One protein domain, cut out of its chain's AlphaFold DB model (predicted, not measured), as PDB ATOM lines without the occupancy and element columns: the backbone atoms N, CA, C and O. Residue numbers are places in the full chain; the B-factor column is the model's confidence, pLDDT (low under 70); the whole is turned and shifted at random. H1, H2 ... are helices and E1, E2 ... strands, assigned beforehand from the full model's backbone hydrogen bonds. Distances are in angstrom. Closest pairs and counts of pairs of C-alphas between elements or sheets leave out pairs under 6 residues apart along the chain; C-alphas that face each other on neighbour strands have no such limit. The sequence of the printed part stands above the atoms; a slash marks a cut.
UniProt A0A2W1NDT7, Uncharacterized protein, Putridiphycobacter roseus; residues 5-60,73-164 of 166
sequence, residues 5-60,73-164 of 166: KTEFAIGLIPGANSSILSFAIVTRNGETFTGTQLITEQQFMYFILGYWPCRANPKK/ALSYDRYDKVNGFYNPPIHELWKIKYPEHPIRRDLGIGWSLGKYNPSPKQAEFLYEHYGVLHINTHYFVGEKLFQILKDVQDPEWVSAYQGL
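This is residues 5 to 60 and 73 to 164 of the 166 residues of an uncharacterized protein of Putridiphycobacter roseus (UniProt A0A2W1NDT7). A strongly twisted sheet of three strands, E1 E2 E3, has H1 over one face, and beyond H1 lies a small strand hairpin, E4 and E5. At the E1 edge of the sheet is H5, whose centre makes a triangle with those of H4 and H6; the short helices H2 and H3 lead from the hairpin to a long loop, residues 98 to 119. The printed part has 148 residues, with six named helices and five named strands in the order E1 E2 E3 H1 E4 E5 H2 H3 H4 H5 H6. Both sheets are antiparallel and the class is mixed, helices and strands. The whole is compact, with a radius of gyration of the C-alphas of 15.8 A and spans of 45 by 40 by 31 A.

Find C-alpha 5 at (-12.883, 46.485, -38.963); from there E1 runs 18.2 A to residue 11. E2, residues 22 to 29, covers 21.4 A and bends by 52 degrees at residue 25; E3, residues 32 to 39, covers 20.3 A and bends by 53 degrees at residue 35. H1 is residues 41 to 48, E4 73 to 76, E5 82 to 86, H2 88 to 92 and H3 94 to 97. Look for C-alpha 120 at (-39.999, 54.702, -51.179), where H4 begins its 15.1 A to residue 130. H5, residues 143 to 151, covers 12.2 A, and H6, residues 155 to 162, ends at C-alpha 162, (-44.726, 56.169, -39.812).

Start at E1 E2 E3, a meander, each strand the antiparallel neighbour of the one before: N 7 and O 26 are 2.9 A apart, N 37 and O 25 2.8 A. H1 is on this sheet at a height of 9.6 A, running along the strands at 20 degrees to E2 on the local plane. The closest C-alphas of H1 and E5 are those of Met 45 and Phe 85, 7.2 A; in the hairpin E4 and E5, N 75 and O 84 are 2.9 A apart. H5 only grazes the three-stranded sheet, with residues 143 to 149. H4 and H5 touch at Tyr 130 and Lys 144, whose C-alphas are 5.2 A apart, at a steep tilt of 59 degrees, opposite ways. H6 is close to H5 but not clearly touching, with C-alphas 151 and 157 6.0 A apart. H2 and H5 only just touch, with 3 pairs of C-alphas within 8 A, the closest Pro 89 and Leu 149 at 5.9 A. H3 is near H6, with 5 pairs of C-alphas within 10 A. In H1, H2, H4, H5 and H6 every O i to N i+4 pair is within hydrogen-bond range; H3 is too short for one.

The two C-alphas farthest apart are those of Tyr 79 and Pro 120, 50.3 A. Residues 61 to 72 are not printed, and C-alphas 60 and 73 stand 14.4 A apart across the cut. The links H3 to H4 and H4 to H5 are long. The mean pLDDT of the printed part is 93.0; residues 15 to 18 are under 70.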
ATOM      1  N   LYS A   5     -11.994  46.337 -40.127       92.56
ATOM      2  CA  LYS A   5     -12.883  46.485 -38.963       92.56
ATOM      3  C   LYS A   5     -13.852  45.306 -38.898       92.56
ATOM      4  O   LYS A   5     -14.386  44.896 -39.925       92.56
ATOM      5  N   THR A   6     -14.039  44.737 -37.707       95.81
ATOM      6  CA  THR A   6     -14.991  43.639 -37.465       95.81
ATOM      7  C   THR A   6     -16.090  44.140 -36.542       95.81
ATOM      8  O   THR A   6     -15.784  44.642 -35.464       95.81
ATOM      9  N   GLU A   7     -17.347  44.030 -36.960       96.81
ATOM     10  CA  GLU A   7     -18.485  44.688 -36.312       96.81
ATOM     11  C   GLU A   7     -19.706  43.771 -36.262       96.81
ATOM     12  O   GLU A   7     -19.830  42.825 -37.043       96.81
ATOM     13  N   PHE A   8     -20.620  44.063 -35.339       97.81
ATOM     14  CA  PHE A   8     -21.924  43.416 -35.290       97.81
ATOM     15  C   PHE A   8     -22.854  43.968 -36.365       97.81
ATOM     16  O   PHE A   8     -22.747  45.130 -36.768       97.81
ATOM     17  N   ALA A   9     -23.775  43.116 -36.802       96.75
ATOM     18  CA  ALA A   9     -24.736  43.421 -37.838       96.75
ATOM     19  C   ALA A   9     -26.083  42.729 -37.575       96.75
ATOM     20  O   ALA A   9     -26.113  41.555 -37.199       96.75
ATOM     21  N   ILE A  10     -27.185  43.443 -37.819       96.81
ATOM     22  CA  ILE A  10     -28.544  42.879 -37.873       96.81
ATOM     23  C   ILE A  10     -29.169  43.250 -39.215       96.81
ATOM     24  O   ILE A  10     -29.021  44.377 -39.680       96.81
ATOM     25  N   GLY A  11     -29.841  42.301 -39.856       94.94
ATOM     26  CA  GLY A  11     -30.564  42.523 -41.105       94.94
ATOM     27  C   GLY A  11     -31.996  42.014 -41.017       94.94
ATOM     28  O   GLY A  11     -32.252  40.990 -40.389       94.94
ATOM     29  N   LEU A  12     -32.919  42.686 -41.707       93.56
ATOM     30  CA  LEU A  12     -34.315  42.260 -41.914       93.56
ATOM     31  C   LEU A  12     -34.426  41.289 -43.103       93.56
ATOM     32  O   LEU A  12     -35.285  41.398 -43.990       93.56
ATOM     33  N   ILE A  13     -33.477  40.358 -43.117       88.69
ATOM     34  CA  ILE A  13     -33.222  39.390 -44.171       88.69
ATOM     35  C   ILE A  13     -33.763  38.059 -43.656       88.69
ATOM     36  O   ILE A  13     -33.214  37.548 -42.675       88.69
ATOM     37  N   PRO A  14     -34.819  37.503 -44.273       74.06
ATOM     38  CA  PRO A  14     -35.369  36.226 -43.849       74.06
ATOM     39  C   PRO A  14     -34.280  35.148 -43.823       74.06
ATOM     40  O   PRO A  14     -33.625  34.892 -44.835       74.06
ATOM     41  N   GLY A  15     -34.059  34.564 -42.646       67.25
ATOM     42  CA  GLY A  15     -33.056  33.532 -42.410       67.25
ATOM     43  C   GLY A  15     -33.627  32.116 -42.496       67.25
ATOM     44  O   GLY A  15     -34.809  31.898 -42.777       67.25
ATOM     45  N   ALA A  16     -32.778  31.124 -42.213       57.56
ATOM     46  CA  ALA A  16     -33.227  29.747 -42.019       57.56
ATOM     47  C   ALA A  16     -34.239  29.657 -40.855       57.56
ATOM     48  O   ALA A  16     -34.203  30.464 -39.927       57.56
ATOM     49  N   ASN A  17     -35.133  28.665 -40.890       62.44
ATOM     50  CA  ASN A  17     -36.200  28.461 -39.894       62.44
ATOM     51  C   ASN A  17     -37.199  29.627 -39.769       62.44
ATOM     52  O   ASN A  17     -37.789  29.823 -38.708       62.44
ATOM     53  N   SER A  18     -37.401  30.393 -40.844       67.25
ATOM     54  CA  SER A  18     -38.383  31.483 -40.894       67.25
ATOM     55  C   SER A  18     -38.108  32.623 -39.902       67.25
ATOM     56  O   SER A  18     -39.038  33.339 -39.528       67.25
ATOM     57  N   SER A  19     -36.856  32.837 -39.469       80.94
ATOM     58  CA  SER A  19     -36.531  34.049 -38.708       80.94
ATOM     59  C   SER A  19     -36.643  35.272 -39.620       80.94
ATOM     60  O   SER A  19     -36.181  35.269 -40.760       80.94
ATOM     61  N   ILE A  20     -37.271  36.336 -39.122       88.19
ATOM     62  CA  ILE A  20     -37.428  37.600 -39.865       88.19
ATOM     63  C   ILE A  20     -36.132  38.426 -39.820       88.19
ATOM     64  O   ILE A  20     -35.890  39.276 -40.678       88.19
ATOM     65  N   LEU A  21     -35.299  38.152 -38.815       92.69
ATOM     66  CA  LEU A  21     -34.033  38.816 -38.559       92.69
ATOM     67  C   LEU A  21     -32.870  37.851 -38.774       92.69
ATOM     68  O   LEU A  21     -32.944  36.676 -38.404       92.69
ATOM     69  N   SER A  22     -31.784  38.385 -39.318       94.25
ATOM     70  CA  SER A  22     -30.484  37.734 -39.431       94.25
ATOM     71  C   SER A  22     -29.472  38.484 -38.571       94.25
ATOM     72  O   SER A  22     -29.405  39.714 -38.624       94.25
ATOM     73  N   PHE A  23     -28.666  37.748 -37.810       95.75
ATOM     74  CA  PHE A  23     -27.600  38.292 -36.972       95.75
ATOM     75  C   PHE A  23     -26.250  37.868 -37.540       95.75
ATOM     76  O   PHE A  23     -26.043  36.702 -37.888       95.75
ATOM     77  N   ALA A  24     -25.312  38.807 -37.622       95.81
ATOM     78  CA  ALA A  24     -24.000  38.536 -38.181       95.81
ATOM     79  C   ALA A  24     -22.879  39.312 -37.486       95.81
ATOM     80  O   ALA A  24     -23.077  40.373 -36.894       95.81
ATOM     81  N   ILE A  25     -21.669  38.780 -37.617       97.12
ATOM     82  CA  ILE A  25     -20.418  39.508 -37.440       97.12
ATOM     83  C   ILE A  25     -19.840  39.734 -38.833       97.12
ATOM     84  O   ILE A  25     -19.523  38.782 -39.551       97.12
ATOM     85  N   VAL A  26     -19.709  40.994 -39.222       95.56
ATOM     86  CA  VAL A  26     -19.215  41.395 -40.538       95.56
ATOM     87  C   VAL A  26     -17.812  41.957 -40.420       95.56
ATOM     88  O   VAL A  26     -17.460  42.609 -39.442       95.56
ATOM     89  N   THR A  27     -16.984  41.689 -41.420       94.81
ATOM     90  CA  THR A  27     -15.637  42.240 -41.523       94.81
ATOM     91  C   THR A  27     -15.546  43.112 -42.759       94.81
ATOM     92  O   THR A  27     -15.750  42.628 -43.875       94.81
ATOM     93  N   ARG A  28     -15.217  44.388 -42.582       89.88
ATOM     94  CA  ARG A  28     -15.100  45.367 -43.667       89.88
ATOM     95  C   ARG A  28     -13.662  45.839 -43.824       89.88
ATOM     96  O   ARG A  28     -12.903  45.888 -42.855       89.88
ATOM     97  N   ASN A  29     -13.295  46.168 -45.055       86.94
ATOM     98  CA  ASN A  29     -12.061  46.862 -45.396       86.94
ATOM     99  C   ASN A  29     -12.437  48.154 -46.127       86.94
ATOM    100  O   ASN A  29     -12.714  48.129 -47.326       86.94
ATOM    101  N   GLY A  30     -12.534  49.257 -45.384       81.88
ATOM    102  CA  GLY A  30     -13.215  50.456 -45.874       81.88
ATOM    103  C   GLY A  30     -14.703  50.168 -46.070       81.88
ATOM    104  O   GLY A  30     -15.352  49.634 -45.171       81.88
ATOM    105  N   GLU A  31     -15.236  50.468 -47.250       75.19
ATOM    106  CA  GLU A  31     -16.655  50.250 -47.569       75.19
ATOM    107  C   GLU A  31     -16.970  48.794 -47.955       75.19
ATOM    108  O   GLU A  31     -18.109  48.334 -47.809       75.19
ATOM    109  N   THR A  32     -15.954  48.034 -48.372       79.56
ATOM    110  CA  THR A  32     -16.111  46.680 -48.912       79.56
ATOM    111  C   THR A  32     -16.245  45.636 -47.807       79.56
ATOM    112  O   THR A  32     -15.381  45.512 -46.933       79.56
ATOM    113  N   PHE A  33     -17.295  44.815 -47.873       83.81
ATOM    114  CA  PHE A  33     -17.434  43.624 -47.033       83.81
ATOM    115  C   PHE A  33     -16.482  42.521 -47.508       83.81
ATOM    116  O   PHE A  33     -16.505  42.111 -48.662       83.81
ATOM    117  N   THR A  34     -15.642  42.035 -46.598       87.44
ATOM    118  CA  THR A  34     -14.626  40.997 -46.857       87.44
ATOM    119  C   THR A  34     -14.954  39.662 -46.190       87.44
ATOM    120  O   THR A  34     -14.315  38.654 -46.475       87.44
ATOM    121  N   GLY A  35     -15.942  39.637 -45.295       90.38
ATOM    122  CA  GLY A  35     -16.402  38.412 -44.656       90.38
ATOM    123  C   GLY A  35     -17.649  38.639 -43.814       90.38
ATOM    124  O   GLY A  35     -17.799  39.694 -43.197       90.38
ATOM    125  N   THR A  36     -18.507  37.626 -43.768       93.19
ATOM    126  CA  THR A  36     -19.742  37.612 -42.982       93.19
ATOM    127  C   THR A  36     -19.826  36.283 -42.251       93.19
ATOM    128  O   THR A  36     -19.742  35.224 -42.870       93.19
ATOM    129  N   GLN A  37     -19.986  36.336 -40.936       94.94
ATOM    130  CA  GLN A  37     -20.229  35.176 -40.091       94.94
ATOM    131  C   GLN A  37     -21.631  35.300 -39.502       94.94
ATOM    132  O   GLN A  37     -21.861  36.176 -38.672       94.94
ATOM    133  N   LEU A  38     -22.551  34.427 -39.914       94.44
ATOM    134  CA  LEU A  38     -23.874  34.346 -39.297       94.44
ATOM    135  C   LEU A  38     -23.754  33.799 -37.871       94.44
ATOM    136  O   LEU A  38     -22.964  32.887 -37.613       94.44
ATOM    137  N   ILE A  39     -24.534  34.365 -36.959       95.19
ATOM    138  CA  ILE A  39     -24.614  33.960 -35.554       95.19
ATOM    139  C   ILE A  39     -26.078  33.866 -35.127       95.19
ATOM    140  O   ILE A  39     -26.965  34.413 -35.780       95.19
ATOM    141  N   THR A  40     -26.351  33.157 -34.037       94.81
ATOM    142  CA  THR A  40     -27.701  33.123 -33.458       94.81
ATOM    143  C   THR A  40     -27.986  34.397 -32.660       94.81
ATOM    144  O   THR A  40     -27.061  35.080 -32.219       94.81
ATOM    145  N   GLU A  41     -29.262  34.691 -32.408       95.19
ATOM    146  CA  GLU A  41     -29.669  35.782 -31.508       95.19
ATOM    147  C   GLU A  41     -29.036  35.627 -30.116       95.19
ATOM    148  O   GLU A  41     -28.492  36.578 -29.565       95.19
ATOM    149  N   GLN A  42     -29.002  34.402 -29.580       95.81
ATOM    150  CA  GLN A  42     -28.356  34.122 -28.296       95.81
ATOM    151  C   GLN A  42     -26.854  34.443 -28.321       95.81
ATOM    152  O   GLN A  42     -26.343  35.075 -27.398       95.81
ATOM    153  N   GLN A  43     -26.136  34.040 -29.377       97.00
ATOM    154  CA  GLN A  43     -24.721  34.389 -29.537       97.00
ATOM    155  C   GLN A  43     -24.534  35.901 -29.647       97.00
ATOM    156  O   GLN A  43     -23.644  36.450 -29.003       97.00
ATOM    157  N   PHE A  44     -25.386  36.574 -30.423       97.56
ATOM    158  CA  PHE A  44     -25.378  38.027 -30.545       97.56
ATOM    159  C   PHE A  44     -25.520  38.689 -29.172       97.56
ATOM    160  O   PHE A  44     -24.670  39.493 -28.799       97.56
ATOM    161  N   MET A  45     -26.516  38.277 -28.385       98.06
ATOM    162  CA  MET A  45     -26.763  38.789 -27.036       98.06
ATOM    163  C   MET A  45     -25.582  38.550 -26.092       98.06
ATOM    164  O   MET A  45     -25.159  39.464 -25.385       98.06
ATOM    165  N   TYR A  46     -24.989  37.355 -26.114       98.12
ATOM    166  CA  TYR A  46     -23.844  37.034 -25.260       98.12
ATOM    167  C   TYR A  46     -22.596  37.832 -25.639       98.12
ATOM    168  O   TYR A  46     -21.815  38.209 -24.766       98.12
ATOM    169  N   PHE A  47     -22.386  38.092 -26.928       98.38
ATOM    170  CA  PHE A  47     -21.233  38.853 -27.393       98.38
ATOM    171  C   PHE A  47     -21.403  40.359 -27.190       98.38
ATOM    172  O   PHE A  47     -20.453  41.022 -26.778       98.38
ATOM    173  N   ILE A  48     -22.584  40.914 -27.469       97.88
ATOM    174  CA  ILE A  48     -22.812  42.364 -27.416       97.88
ATOM    175  C   ILE A  48     -22.899  42.886 -25.978       97.88
ATOM    176  O   ILE A  48     -22.447  43.996 -25.715       97.88
ATOM    177  N   LEU A  49     -23.384  42.063 -25.039       98.19
ATOM    178  CA  LEU A  49     -23.416  42.366 -23.601       98.19
ATOM    179  C   LEU A  49     -22.127  41.964 -22.864       98.19
ATOM    180  O   LEU A  49     -22.068  42.014 -21.639       98.19
ATOM    181  N   GLY A  50     -21.087  41.537 -23.589       97.62
ATOM    182  CA  GLY A  50     -19.777  41.251 -23.000       97.62
ATOM    183  C   GLY A  50     -19.703  39.969 -22.159       97.62
ATOM    184  O   GLY A  50     -18.751  39.770 -21.407       97.62
ATOM    185  N   TYR A  51     -20.660  39.050 -22.283       97.50
ATOM    186  CA  TYR A  51     -20.603  37.775 -21.563       97.50
ATOM    187  C   TYR A  51     -19.512  36.857 -22.123       97.50
ATOM    188  O   TYR A  51     -18.659  36.360 -21.374       97.50
ATOM    189  N   TRP A  52     -19.468  36.701 -23.448       96.94
ATOM    190  CA  TRP A  52     -18.430  35.949 -24.159       96.94
ATOM    191  C   TRP A  52     -17.637  36.841 -25.118       96.94
ATOM    192  O   TRP A  52     -18.196  37.770 -25.698       96.94
ATOM    193  N   PRO A  53     -16.336  36.568 -25.317       97.19
ATOM    194  CA  PRO A  53     -15.544  37.293 -26.297       97.19
ATOM    195  C   PRO A  53     -15.910  36.855 -27.719       97.19
ATOM    196  O   PRO A  53     -16.251  35.699 -27.971       97.19
ATOM    197  N   CYS A  54     -15.748  37.761 -28.679       96.81
ATOM    198  CA  CYS A  54     -15.772  37.427 -30.101       96.81
ATOM    199  C   CYS A  54     -14.846  38.363 -30.890       96.81
ATOM    200  O   CYS A  54     -14.266  39.293 -30.333       96.81
ATOM    201  N   ARG A  55     -14.714  38.154 -32.207       94.88
ATOM    202  CA  ARG A  55     -13.864  39.011 -33.058       94.88
ATOM    203  C   ARG A  55     -14.307  40.482 -33.081       94.88
ATOM    204  O   ARG A  55     -13.452  41.347 -33.222       94.88
ATOM    205  N   ALA A  56     -15.607  40.755 -32.936       96.38
ATOM    206  CA  ALA A  56     -16.160  42.113 -32.878       96.38
ATOM    207  C   ALA A  56     -16.122  42.733 -31.465       96.38
ATOM    208  O   ALA A  56     -16.179  43.951 -31.335       96.38
ATOM    209  N   ASN A  57     -16.003  41.918 -30.410       97.62
ATOM    210  CA  ASN A  57     -15.903  42.364 -29.016       97.62
ATOM    211  C   ASN A  57     -14.880  41.518 -28.231       97.62
ATOM    212  O   ASN A  57     -15.249  40.724 -27.360       97.62
ATOM    213  N   PRO A  58     -13.575  41.634 -28.538       96.81
ATOM    214  CA  PRO A  58     -12.549  40.812 -27.894       96.81
ATOM    215  C   PRO A  58     -12.351  41.170 -26.416       96.81
ATOM    216  O   PRO A  58     -11.908  40.337 -25.632       96.81
ATOM    217  N   LYS A  59     -12.693  42.406 -26.033       97.62
ATOM    218  CA  LYS A  59     -12.537  42.937 -24.674       97.62
ATOM    219  C   LYS A  59     -13.708  42.618 -23.750       97.62
ATOM    220  O   LYS A  59     -13.627  42.964 -22.576       97.62
ATOM    221  N   LYS A  60     -14.763  41.969 -24.259       97.44
ATOM    222  CA  LYS A  60     -15.975  41.662 -23.492       97.44
ATOM    223  C   LYS A  60     -16.621  42.910 -22.868       97.44
ATOM    224  O   LYS A  60     -17.094  42.875 -21.736       97.44
ATOM    225  N   ALA A  73     -30.524  43.044 -21.483       97.38
ATOM    226  CA  ALA A  73     -29.972  42.389 -20.296       97.38
ATOM    227  C   ALA A  73     -29.840  40.872 -20.484       97.38
ATOM    228  O   ALA A  73     -30.566  40.266 -21.272       97.38
ATOM    229  N   LEU A  74     -28.938  40.253 -19.722       97.38
ATOM    230  CA  LEU A  74     -28.915  38.804 -19.532       97.38
ATOM    231  C   LEU A  74     -29.711  38.443 -18.281       97.38
ATOM    232  O   LEU A  74     -29.626  39.132 -17.265       97.38
ATOM    233  N   SER A  75     -30.460  37.351 -18.363       95.81
ATOM    234  CA  SER A  75     -31.161  36.769 -17.221       95.81
ATOM    235  C   SER A  75     -30.297  35.674 -16.611       95.81
ATOM    236  O   SER A  75     -29.699  34.877 -17.338       95.81
ATOM    237  N   TYR A  76     -30.249  35.634 -15.282       95.62
ATOM    238  CA  TYR A  76     -29.458  34.675 -14.519       95.62
ATOM    239  C   TYR A  76     -30.370  33.810 -13.649       95.62
ATOM    240  O   TYR A  76     -31.385  34.280 -13.128       95.62
ATOM    241  N   ASP A  77     -30.024  32.535 -13.505       94.81
ATOM    242  CA  ASP A  77     -30.663  31.647 -12.541       94.81
ATOM    243  C   ASP A  77     -30.100  31.849 -11.120       94.81
ATOM    244  O   ASP A  77     -29.216  32.667 -10.875       94.81
ATOM    245  N   ARG A  78     -30.599  31.062 -10.160       94.62
ATOM    246  CA  ARG A  78     -30.150  31.099  -8.755       94.62
ATOM    247  C   ARG A  78     -28.690  30.667  -8.527       94.62
ATOM    248  O   ARG A  78     -28.247  30.664  -7.384       94.62
ATOM    249  N   TYR A  79     -27.992  30.215  -9.567       95.00
ATOM    250  CA  TYR A  79     -26.600  29.766  -9.542       95.00
ATOM    251  C   TYR A  79     -25.697  30.663 -10.404       95.00
ATOM    252  O   TYR A  79     -24.626  30.217 -10.821       95.00
ATOM    253  N   ASP A  80     -26.143  31.885 -10.714       91.81
ATOM    254  CA  ASP A  80     -25.451  32.856 -11.567       91.81
ATOM    255  C   ASP A  80     -25.150  32.341 -12.985       91.81
ATOM    256  O   ASP A  80     -24.225  32.804 -13.660       91.81
ATOM    257  N   LYS A  81     -25.947  31.389 -13.486       93.62
ATOM    258  CA  LYS A  81     -25.851  30.931 -14.875       93.62
ATOM    259  C   LYS A  81     -26.825  31.697 -15.744       93.62
ATOM    260  O   LYS A  81     -28.007  31.799 -15.422       93.62
ATOM    261  N   VAL A  82     -26.339  32.170 -16.890       95.19
ATOM    262  CA  VAL A  82     -27.202  32.805 -17.890       95.19
ATOM    263  C   VAL A  82     -28.226  31.787 -18.390       95.19
ATOM    264  O   VAL A  82     -27.853  30.750 -18.941       95.19
ATOM    265  N   ASN A  83     -29.509  32.090 -18.196       95.06
ATOM    266  CA  ASN A  83     -30.638  31.233 -18.568       95.06
ATOM    267  C   ASN A  83     -31.608  31.903 -19.558       95.06
ATOM    268  O   ASN A  83     -32.603  31.298 -19.948       95.06
ATOM    269  N   GLY A  84     -31.317  33.135 -19.974       95.50
ATOM    270  CA  GLY A  84     -32.123  33.888 -20.922       95.50
ATOM    271  C   GLY A  84     -31.547  35.275 -21.181       95.50
ATOM    272  O   GLY A  84     -30.465  35.621 -20.705       95.50
ATOM    273  N   PHE A  85     -32.281  36.070 -21.948       96.50
ATOM    274  CA  PHE A  85     -31.943  37.456 -22.236       96.50
ATOM    275  C   PHE A  85     -33.210  38.272 -22.496       96.50
ATOM    276  O   PHE A  85     -34.251  37.732 -22.865       96.50
ATOM    277  N   TYR A  86     -33.099  39.578 -22.288       96.38
ATOM    278  CA  TYR A  86     -34.124  40.577 -22.549       96.38
ATOM    279  C   TYR A  86     -33.613  41.523 -23.634       96.38
ATOM    280  O   TYR A  86     -32.512  42.060 -23.500       96.38
ATOM    281  N   ASN A  87     -34.375  41.678 -24.716       96.38
ATOM    282  CA  ASN A  87     -34.002  42.476 -25.887       96.38
ATOM    283  C   ASN A  87     -35.207  42.943 -26.740       96.38
ATOM    284  O   ASN A  87     -35.168  42.802 -27.968       96.38
ATOM    285  N   PRO A  88     -36.272  43.525 -26.152       95.75
ATOM    286  CA  PRO A  88     -37.444  43.932 -26.923       95.75
ATOM    287  C   PRO A  88     -37.163  44.830 -28.136       95.75
ATOM    288  O   PRO A  88     -37.851  44.631 -29.133       95.75
ATOM    289  N   PRO A  89     -36.155  45.734 -28.166       96.31
ATOM    290  CA  PRO A  89     -35.928  46.554 -29.358       96.31
ATOM    291  C   PRO A  89     -35.594  45.720 -30.601       96.31
ATOM    292  O   PRO A  89     -35.987  46.078 -31.706       96.31
ATOM    293  N   ILE A  90     -34.925  44.570 -30.435       95.44
ATOM    294  CA  ILE A  90     -34.666  43.639 -31.544       95.44
ATOM    295  C   ILE A  90     -35.982  43.043 -32.049       95.44
ATOM    296  O   ILE A  90     -36.183  42.947 -33.258       95.44
ATOM    297  N   HIS A  91     -36.896  42.676 -31.147       91.75
ATOM    298  CA  HIS A  91     -38.196  42.092 -31.501       91.75
ATOM    299  C   HIS A  91     -39.148  43.091 -32.155       91.75
ATOM    300  O   HIS A  91     -40.118  42.666 -32.768       91.75
ATOM    301  N   GLU A  92     -38.864  44.388 -32.090       94.31
ATOM    302  CA  GLU A  92     -39.641  45.438 -32.753       94.31
ATOM    303  C   GLU A  92     -39.126  45.752 -34.170       94.31
ATOM    304  O   GLU A  92     -39.874  46.276 -34.993       94.31
ATOM    305  N   LEU A  93     -37.890  45.365 -34.523       95.56
ATOM    306  CA  LEU A  93     -37.278  45.709 -35.818       95.56
ATOM    307  C   LEU A  93     -38.094  45.259 -37.037       95.56
ATOM    308  O   LEU A  93     -38.033  45.907 -38.082       95.56
ATOM    309  N   TRP A  94     -38.869  44.171 -36.942       93.75
ATOM    310  CA  TRP A  94     -39.708  43.711 -38.059       93.75
ATOM    311  C   TRP A  94     -40.713  44.779 -38.510       93.75
ATOM    312  O   TRP A  94     -41.059  44.819 -39.694       93.75
ATOM    313  N   LYS A  95     -41.143  45.659 -37.596       95.75
ATOM    314  CA  LYS A  95     -42.125  46.713 -37.858       95.75
ATOM    315  C   LYS A  95     -41.627  47.716 -38.887       95.75
ATOM    316  O   LYS A  95     -42.430  48.240 -39.647       95.75
ATOM    317  N   ILE A  96     -40.313  47.915 -38.990       96.00
ATOM    318  CA  ILE A  96     -39.700  48.760 -40.024       96.00
ATOM    319  C   ILE A  96     -40.093  48.269 -41.424       96.00
ATOM    320  O   ILE A  96     -40.325  49.060 -42.326       96.00
ATOM    321  N   LYS A  97     -40.176  46.951 -41.623       93.94
ATOM    322  CA  LYS A  97     -40.349  46.352 -42.951       93.94
ATOM    323  C   LYS A  97     -41.793  46.006 -43.290       93.94
ATOM    324  O   LYS A  97     -42.171  46.094 -44.460       93.94
ATOM    325  N   TYR A  98     -42.581  45.593 -42.300       93.25
ATOM    326  CA  TYR A  98     -43.916  45.052 -42.533       93.25
ATOM    327  C   TYR A  98     -45.004  45.879 -41.836       93.25
ATOM    328  O   TYR A  98     -44.788  46.294 -40.702       93.25
ATOM    329  N   PRO A  99     -46.174  46.082 -42.472       93.00
ATOM    330  CA  PRO A  99     -47.329  46.737 -41.850       93.00
ATOM    331  C   PRO A  99     -48.041  45.812 -40.853       93.00
ATOM    332  O   PRO A  99     -48.678  46.266 -39.910       93.00
ATOM    333  N   GLU A 100     -47.895  44.501 -41.030       91.56
ATOM    334  CA  GLU A 100     -48.380  43.455 -40.134       91.56
ATOM    335  C   GLU A 100     -47.297  42.393 -39.996       91.56
ATOM    336  O   GLU A 100     -46.555  42.120 -40.945       91.56
ATOM    337  N   HIS A 101     -47.194  41.770 -38.828       90.38
ATOM    338  CA  HIS A 101     -46.143  40.791 -38.603       90.38
ATOM    339  C   HIS A 101     -46.315  39.579 -39.552       90.38
ATOM    340  O   HIS A 101     -47.375  38.948 -39.564       90.38
ATOM    341  N   PRO A 102     -45.276  39.176 -40.313       84.88
ATOM    342  CA  PRO A 102     -45.425  38.273 -41.462       84.88
ATOM    343  C   PRO A 102     -45.764  36.816 -41.101       84.88
ATOM    344  O   PRO A 102     -46.189  36.056 -41.968       84.88
ATOM    345  N   ILE A 103     -45.560  36.411 -39.843       85.69
ATOM    346  CA  ILE A 103     -45.827  35.043 -39.349       85.69
ATOM    347  C   ILE A 103     -46.927  35.044 -38.272       85.69
ATOM    348  O   ILE A 103     -47.926  34.342 -38.384       85.69
ATOM    349  N   ARG A 104     -46.742  35.848 -37.224       85.19
ATOM    350  CA  ARG A 104     -47.620  35.985 -36.056       85.19
ATOM    351  C   ARG A 104     -48.458  37.267 -36.051       85.19
ATOM    352  O   ARG A 104     -47.992  38.298 -35.585       85.19
ATOM    353  N   ARG A 105     -49.711  37.199 -36.505       80.94
ATOM    354  CA  ARG A 105     -50.617  38.368 -36.570       80.94
ATOM    355  C   ARG A 105     -50.967  38.983 -35.210       80.94
ATOM    356  O   ARG A 105     -51.392  40.129 -35.148       80.94
ATOM    357  N   ASP A 106     -50.788  38.238 -34.127       86.06
ATOM    358  CA  ASP A 106     -51.066  38.687 -32.763       86.06
ATOM    359  C   ASP A 106     -50.012  39.663 -32.210       86.06
ATOM    360  O   ASP A 106     -50.250  40.306 -31.192       86.06
ATOM    361  N   LEU A 107     -48.874  39.825 -32.896       84.56
ATOM    362  CA  LEU A 107     -47.815  40.773 -32.523       84.56
ATOM    363  C   LEU A 107     -48.100  42.226 -32.949       84.56
ATOM    364  O   LEU A 107     -47.276  43.114 -32.729       84.56
ATOM    365  N   GLY A 108     -49.282  42.477 -33.513       86.75
ATOM    366  CA  GLY A 108     -49.797  43.812 -33.779       86.75
ATOM    367  C   GLY A 108     -49.382  44.394 -35.128       86.75
ATOM    368  O   GLY A 108     -49.068  43.680 -36.084       86.75
ATOM    369  N   ILE A 109     -49.443  45.723 -35.191       91.88
ATOM    370  CA  ILE A 109     -49.245  46.530 -36.395       91.88
ATOM    371  C   ILE A 109     -47.788  46.998 -36.439       91.88
ATOM    372  O   ILE A 109     -47.203  47.349 -35.409       91.88
ATOM    373  N   GLY A 110     -47.198  46.967 -37.627       94.19
ATOM    374  CA  GLY A 110     -45.872  47.509 -37.873       94.19
ATOM    375  C   GLY A 110     -45.889  48.955 -38.359       94.19
ATOM    376  O   GLY A 110     -46.910  49.636 -38.355       94.19
ATOM    377  N   TRP A 111     -44.722  49.455 -38.733       96.06
ATOM    378  CA  TRP A 111     -44.495  50.865 -39.058       96.06
ATOM    379  C   TRP A 111     -44.321  51.116 -40.555       96.06
ATOM    380  O   TRP A 111     -44.374  52.260 -41.000       96.06
ATOM    381  N   SER A 112     -44.113  50.059 -41.338       94.62
ATOM    382  CA  SER A 112     -44.024  50.158 -42.790       94.62
ATOM    383  C   SER A 112     -45.359  50.582 -43.399       94.62
ATOM    384  O   SER A 112     -46.401  50.011 -43.083       94.62
ATOM    385  N   LEU A 113     -45.311  51.539 -44.326       93.69
ATOM    386  CA  LEU A 113     -46.458  51.938 -45.145       93.69
ATOM    387  C   LEU A 113     -46.588  51.094 -46.424       93.69
ATOM    388  O   LEU A 113     -47.624  51.122 -47.086       93.69
ATOM    389  N   GLY A 114     -45.550  50.340 -46.793       89.75
ATOM    390  CA  GLY A 114     -45.586  49.466 -47.960       89.75
ATOM    391  C   GLY A 114     -45.998  48.033 -47.610       89.75
ATOM    392  O   GLY A 114     -45.799  47.545 -46.503       89.75
ATOM    393  N   LYS A 115     -46.574  47.317 -48.585       85.38
ATOM    394  CA  LYS A 115     -47.186  45.991 -48.362       85.38
ATOM    395  C   LYS A 115     -46.191  44.889 -47.974       85.38
ATOM    396  O   LYS A 115     -46.518  44.010 -47.183       85.38
ATOM    397  N   TYR A 116     -45.000  44.903 -48.570       84.25
ATOM    398  CA  TYR A 116     -43.977  43.857 -48.390       84.25
ATOM    399  C   TYR A 116     -42.597  44.412 -48.015       84.25
ATOM    400  O   TYR A 116     -41.711  43.653 -47.627       84.25
ATOM    401  N   ASN A 117     -42.422  45.720 -48.177       89.38
ATOM    402  CA  ASN A 117     -41.207  46.490 -47.948       89.38
ATOM    403  C   ASN A 117     -41.619  47.894 -47.478       89.38
ATOM    404  O   ASN A 117     -42.768  48.261 -47.725       89.38
ATOM    405  N   PRO A 118     -40.703  48.675 -46.882       93.12
ATOM    406  CA  PRO A 118     -40.923  50.097 -46.620       93.12
ATOM    407  C   PRO A 118     -41.389  50.852 -47.873       93.12
ATOM    408  O   PRO A 118     -41.043  50.460 -48.994       93.12
ATOM    409  N   SER A 119     -42.142  51.943 -47.697       94.81
ATOM    410  CA  SER A 119     -42.444  52.869 -48.801       94.81
ATOM    411  C   SER A 119     -41.153  53.464 -49.395       94.81
ATOM    412  O   SER A 119     -40.106  53.424 -48.740       94.81
ATOM    413  N   PRO A 120     -41.180  54.054 -50.605       94.69
ATOM    414  CA  PRO A 120     -39.999  54.702 -51.179       94.69
ATOM    415  C   PRO A 120     -39.365  55.750 -50.251       94.69
ATOM    416  O   PRO A 120     -38.149  55.740 -50.070       94.69
ATOM    417  N   LYS A 121     -40.179  56.584 -49.587       95.75
ATOM    418  CA  LYS A 121     -39.707  57.579 -48.610       95.75
ATOM    419  C   LYS A 121     -39.116  56.957 -47.352       95.75
ATOM    420  O   LYS A 121     -38.088  57.413 -46.863       95.75
ATOM    421  N   GLN A 122     -39.704  55.870 -46.864       96.19
ATOM    422  CA  GLN A 122     -39.131  55.116 -45.753       96.19
ATOM    423  C   GLN A 122     -37.813  54.427 -46.136       96.19
ATOM    424  O   GLN A 122     -36.905  54.346 -45.312       96.19
ATOM    425  N   ALA A 123     -37.675  53.938 -47.370       95.44
ATOM    426  CA  ALA A 123     -36.428  53.359 -47.864       95.44
ATOM    427  C   ALA A 123     -35.324  54.421 -48.026       95.44
ATOM    428  O   ALA A 123     -34.191  54.179 -47.613       95.44
ATOM    429  N   GLU A 124     -35.663  55.601 -48.559       95.88
ATOM    430  CA  GLU A 124     -34.776  56.773 -48.627       95.88
ATOM    431  C   GLU A 124     -34.302  57.171 -47.223       95.88
ATOM    432  O   GLU A 124     -33.099  57.223 -46.970       95.88
ATOM    433  N   PHE A 125     -35.228  57.294 -46.269       96.94
ATOM    434  CA  PHE A 125     -34.908  57.583 -44.874       96.94
ATOM    435  C   PHE A 125     -33.935  56.560 -44.266       96.94
ATOM    436  O   PHE A 125     -32.953  56.942 -43.625       96.94
ATOM    437  N   LEU A 126     -34.169  55.259 -44.486       97.25
ATOM    438  CA  LEU A 126     -33.289  54.196 -43.986       97.25
ATOM    439  C   LEU A 126     -31.887  54.249 -44.610       97.25
ATOM    440  O   LEU A 126     -30.892  53.963 -43.935       97.25
ATOM    441  N   TYR A 127     -31.799  54.619 -45.885       96.44
ATOM    442  CA  TYR A 127     -30.529  54.814 -46.566       96.44
ATOM    443  C   TYR A 127     -29.770  56.024 -46.011       96.44
ATOM    444  O   TYR A 127     -28.610  55.877 -45.628       96.44
ATOM    445  N   GLU A 128     -30.417  57.180 -45.889       96.12
ATOM    446  CA  GLU A 128     -29.781  58.416 -45.420       96.12
ATOM    447  C   GLU A 128     -29.315  58.323 -43.960       96.12
ATOM    448  O   GLU A 128     -28.207  58.747 -43.625       96.12
ATOM    449  N   HIS A 129     -30.122  57.714 -43.086       96.12
ATOM    450  CA  HIS A 129     -29.831  57.675 -41.650       96.12
ATOM    451  C   HIS A 129     -28.934  56.497 -41.261       96.12
ATOM    452  O   HIS A 129     -28.090  56.638 -40.370       96.12
ATOM    453  N   TYR A 130     -29.060  55.352 -41.943       96.94
ATOM    454  CA  TYR A 130     -28.399  54.104 -41.541       96.94
ATOM    455  C   TYR A 130     -27.551  53.438 -42.629       96.94
ATOM    456  O   TYR A 130     -26.905  52.424 -42.358       96.94
ATOM    457  N   GLY A 131     -27.522  53.978 -43.849       93.94
ATOM    458  CA  GLY A 131     -26.793  53.392 -44.976       93.94
ATOM    459  C   GLY A 131     -27.430  52.113 -45.532       93.94
ATOM    460  O   GLY A 131     -26.771  51.351 -46.243       93.94
ATOM    461  N   VAL A 132     -28.701  51.840 -45.213       94.19
ATOM    462  CA  VAL A 132     -29.406  50.621 -45.635       94.19
ATOM    463  C   VAL A 132     -30.233  50.899 -46.889       94.19
ATOM    464  O   VAL A 132     -31.411  51.221 -46.814       94.19
ATOM    465  N   LEU A 133     -29.607  50.736 -48.058       89.00
ATOM    466  CA  LEU A 133     -30.273  50.919 -49.359       89.00
ATOM    467  C   LEU A 133     -31.343  49.850 -49.653       89.00
ATOM    468  O   LEU A 133     -32.406  50.144 -50.192       89.00
ATOM    469  N   HIS A 134     -31.059  48.591 -49.314       90.44
ATOM    470  CA  HIS A 134     -31.940  47.461 -49.602       90.44
ATOM    471  C   HIS A 134     -32.202  46.655 -48.332       90.44
ATOM    472  O   HIS A 134     -31.411  45.794 -47.954       90.44
ATOM    473  N   ILE A 135     -33.349  46.891 -47.690       92.44
ATOM    474  CA  ILE A 135     -33.717  46.277 -46.398       92.44
ATOM    475  C   ILE A 135     -33.720  44.734 -46.407       92.44
ATOM    476  O   ILE A 135     -33.593  44.100 -45.365       92.44
ATOM    477  N   ASN A 136     -33.856  44.126 -47.592       89.75
ATOM    478  CA  ASN A 136     -33.882  42.674 -47.794       89.75
ATOM    479  C   ASN A 136     -32.504  42.025 -47.913       89.75
ATOM    480  O   ASN A 136     -32.420  40.801 -47.870       89.75
ATOM    481  N   THR A 137     -31.449  42.803 -48.135       89.38
ATOM    482  CA  THR A 137     -30.114  42.266 -48.444       89.38
ATOM    483  C   THR A 137     -29.001  42.959 -47.667       89.38
ATOM    484  O   THR A 137     -27.918  42.393 -47.526       89.38
ATOM    485  N   HIS A 138     -29.243  44.162 -47.149       92.56
ATOM    486  CA  HIS A 138     -28.275  44.935 -46.385       92.56
ATOM    487  C   HIS A 138     -28.525  44.820 -44.880       92.56
ATOM    488  O   HIS A 138     -29.649  44.644 -44.411       92.56
ATOM    489  N   TYR A 139     -27.434  44.936 -44.130       94.62
ATOM    490  CA  TYR A 139     -27.437  44.932 -42.675       94.62
ATOM    491  C   TYR A 139     -27.299  46.358 -42.136       94.62
ATOM    492  O   TYR A 139     -26.578  47.175 -42.712       94.62
ATOM    493  N   PHE A 140     -27.887  46.610 -40.972       96.75
ATOM    494  CA  PHE A 140     -27.448  47.671 -40.072       96.75
ATOM    495  C   PHE A 140     -26.146  47.212 -39.416       96.75
ATOM    496  O   PHE A 140     -26.109  46.121 -38.847       96.75
ATOM    497  N   VAL A 141     -25.074  48.002 -39.516       95.50
ATOM    498  CA  VAL A 141     -23.718  47.590 -39.110       95.50
ATOM    499  C   VAL A 141     -23.094  48.611 -38.168       95.50
ATOM    500  O   VAL A 141     -23.186  49.814 -38.408       95.50
ATOM    501  N   GLY A 142     -22.405  48.124 -37.133       95.31
ATOM    502  CA  GLY A 142     -21.563  48.957 -36.272       95.31
ATOM    503  C   GLY A 142     -22.354  50.072 -35.591       95.31
ATOM    504  O   GLY A 142     -23.387  49.821 -34.983       95.31
ATOM    505  N   GLU A 143     -21.897  51.317 -35.707       96.12
ATOM    506  CA  GLU A 143     -22.565  52.487 -35.111       96.12
ATOM    507  C   GLU A 143     -24.028  52.624 -35.555       96.12
ATOM    508  O   GLU A 143     -24.901  52.880 -34.729       96.12
ATOM    509  N   LYS A 144     -24.326  52.353 -36.832       97.25
ATOM    510  CA  LYS A 144     -25.695  52.425 -37.368       97.25
ATOM    511  C   LYS A 144     -26.610  51.334 -36.827       97.25
ATOM    512  O   LYS A 144     -27.816  51.544 -36.770       97.25
ATOM    513  N   LEU A 145     -26.048  50.203 -36.396       97.75
ATOM    514  CA  LEU A 145     -26.794  49.177 -35.673       97.75
ATOM    515  C   LEU A 145     -27.218  49.670 -34.285       97.75
ATOM    516  O   LEU A 145     -28.378  49.527 -33.917       97.75
ATOM    517  N   PHE A 146     -26.302  50.257 -33.516       98.19
ATOM    518  CA  PHE A 146     -26.650  50.791 -32.195       98.19
ATOM    519  C   PHE A 146     -27.640  51.950 -32.306       98.19
ATOM    520  O   PHE A 146     -28.581  52.018 -31.521       98.19
ATOM    521  N   GLN A 147     -27.459  52.800 -33.320       98.06
ATOM    522  CA  GLN A 147     -28.361  53.906 -33.604       98.06
ATOM    523  C   GLN A 147     -29.789  53.409 -33.861       98.06
ATOM    524  O   GLN A 147     -30.686  53.796 -33.123       98.06
ATOM    525  N   ILE A 148     -30.009  52.485 -34.809       98.00
ATOM    526  CA  ILE A 148     -31.374  51.995 -35.073       98.00
ATOM    527  C   ILE A 148     -31.976  51.306 -33.845       98.00
ATOM    528  O   ILE A 148     -33.148  51.500 -33.556       98.00
ATOM    529  N   LEU A 149     -31.189  50.540 -33.080       98.19
ATOM    530  CA  LEU A 149     -31.684  49.882 -31.866       98.19
ATOM    531  C   LEU A 149     -32.091  50.878 -30.778       98.19
ATOM    532  O   LEU A 149     -32.923  50.528 -29.946       98.19
ATOM    533  N   LYS A 150     -31.513  52.080 -30.759       97.62
ATOM    534  CA  LYS A 150     -31.925  53.176 -29.878       97.62
ATOM    535  C   LYS A 150     -33.173  53.866 -30.427       97.62
ATOM    536  O   LYS A 150     -34.155  53.996 -29.706       97.62
ATOM    537  N   ASP A 151     -33.149  54.218 -31.705       97.81
ATOM    538  CA  ASP A 151     -34.173  55.022 -32.370       97.81
ATOM    539  C   ASP A 151     -35.538  54.314 -32.413       97.81
ATOM    540  O   ASP A 151     -36.564  54.931 -32.158       97.81
ATOM    541  N   VAL A 152     -35.584  52.990 -32.601       97.19
ATOM    542  CA  VAL A 152     -36.856  52.231 -32.570       97.19
ATOM    543  C   VAL A 152     -37.545  52.199 -31.203       97.19
ATOM    544  O   VAL A 152     -38.682  51.742 -31.095       97.19
ATOM    545  N   GLN A 153     -36.855  52.636 -30.149       96.56
ATOM    546  CA  GLN A 153     -37.411  52.759 -28.802       96.56
ATOM    547  C   GLN A 153     -37.977  54.158 -28.538       96.56
ATOM    548  O   GLN A 153     -38.650  54.351 -27.527       96.56
ATOM    549  N   ASP A 154     -37.694  55.120 -29.416       97.31
ATOM    550  CA  ASP A 154     -38.135  56.502 -29.303       97.31
ATOM    551  C   ASP A 154     -39.488  56.692 -30.018       97.31
ATOM    552  O   ASP A 154     -39.571  56.540 -31.242       97.31
ATOM    553  N   PRO A 155     -40.567  57.038 -29.290       96.56
ATOM    554  CA  PRO A 155     -41.868  57.299 -29.895       96.56
ATOM    555  C   PRO A 155     -41.849  58.415 -30.947       96.56
ATOM    556  O   PRO A 155     -42.626  58.348 -31.902       96.56
ATOM    557  N   GLU A 156     -40.983  59.425 -30.803       97.44
ATOM    558  CA  GLU A 156     -40.865  60.511 -31.782       97.44
ATOM    559  C   GLU A 156     -40.293  59.990 -33.099       97.44
ATOM    560  O   GLU A 156     -40.840  60.269 -34.168       97.44
ATOM    561  N   TRP A 157     -39.253  59.154 -33.028       97.69
ATOM    562  CA  TRP A 157     -38.693  58.496 -34.204       97.69
ATOM    563  C   TRP A 157     -39.715  57.575 -34.875       97.69
ATOM    564  O   TRP A 157     -39.879  57.620 -36.095       97.69
ATOM    565  N   VAL A 158     -40.443  56.772 -34.091       96.75
ATOM    566  CA  VAL A 158     -41.481  55.874 -34.619       96.75
ATOM    567  C   VAL A 158     -42.565  56.677 -35.338       96.75
ATOM    568  O   VAL A 158     -42.922  56.348 -36.470       96.75
ATOM    569  N   SER A 159     -43.043  57.765 -34.727       96.31
ATOM    570  CA  SER A 159     -44.045  58.639 -35.338       96.31
ATOM    571  C   SER A 159     -43.522  59.302 -36.611       96.31
ATOM    572  O   SER A 159     -44.254  59.355 -37.601       96.31
ATOM    573  N   ALA A 160     -42.271  59.770 -36.614       96.56
ATOM    574  CA  ALA A 160     -41.640  60.349 -37.793       96.56
ATOM    575  C   ALA A 160     -41.546  59.323 -38.929       96.56
ATOM    576  O   ALA A 160     -41.949  59.617 -40.050       96.56
ATOM    577  N   TYR A 161     -41.099  58.099 -38.636       96.94
ATOM    578  CA  TYR A 161     -40.967  57.028 -39.622       96.94
ATOM    579  C   TYR A 161     -42.316  56.580 -40.205       96.94
ATOM    580  O   TYR A 161     -42.429  56.359 -41.413       96.94
ATOM    581  N   GLN A 162     -43.356  56.470 -39.371       95.25
ATOM    582  CA  GLN A 162     -44.726  56.169 -39.812       95.25
ATOM    583  C   GLN A 162     -45.351  57.315 -40.620       95.25
ATOM    584  O   GLN A 162     -46.224  57.074 -41.451       95.25
ATOM    585  N   GLY A 163     -44.908  58.553 -40.386       94.50
ATOM    586  CA  GLY A 163     -45.371  59.758 -41.070       94.50
ATOM    587  C   GLY A 163     -44.725  60.018 -42.434       94.50
ATOM    588  O   GLY A 163     -45.079  61.004 -43.077       94.50
ATOM    589  N   LEU A 164     -43.804  59.163 -42.897       92.50
ATOM    590  CA  LEU A 164     -43.149  59.269 -44.210       92.50
ATOM    591  C   LEU A 164     -44.080  58.815 -45.352       92.50
ATOM    592  O   LEU A 164     -43.823  57.815 -46.031       92.50
TER     593      LEU A 164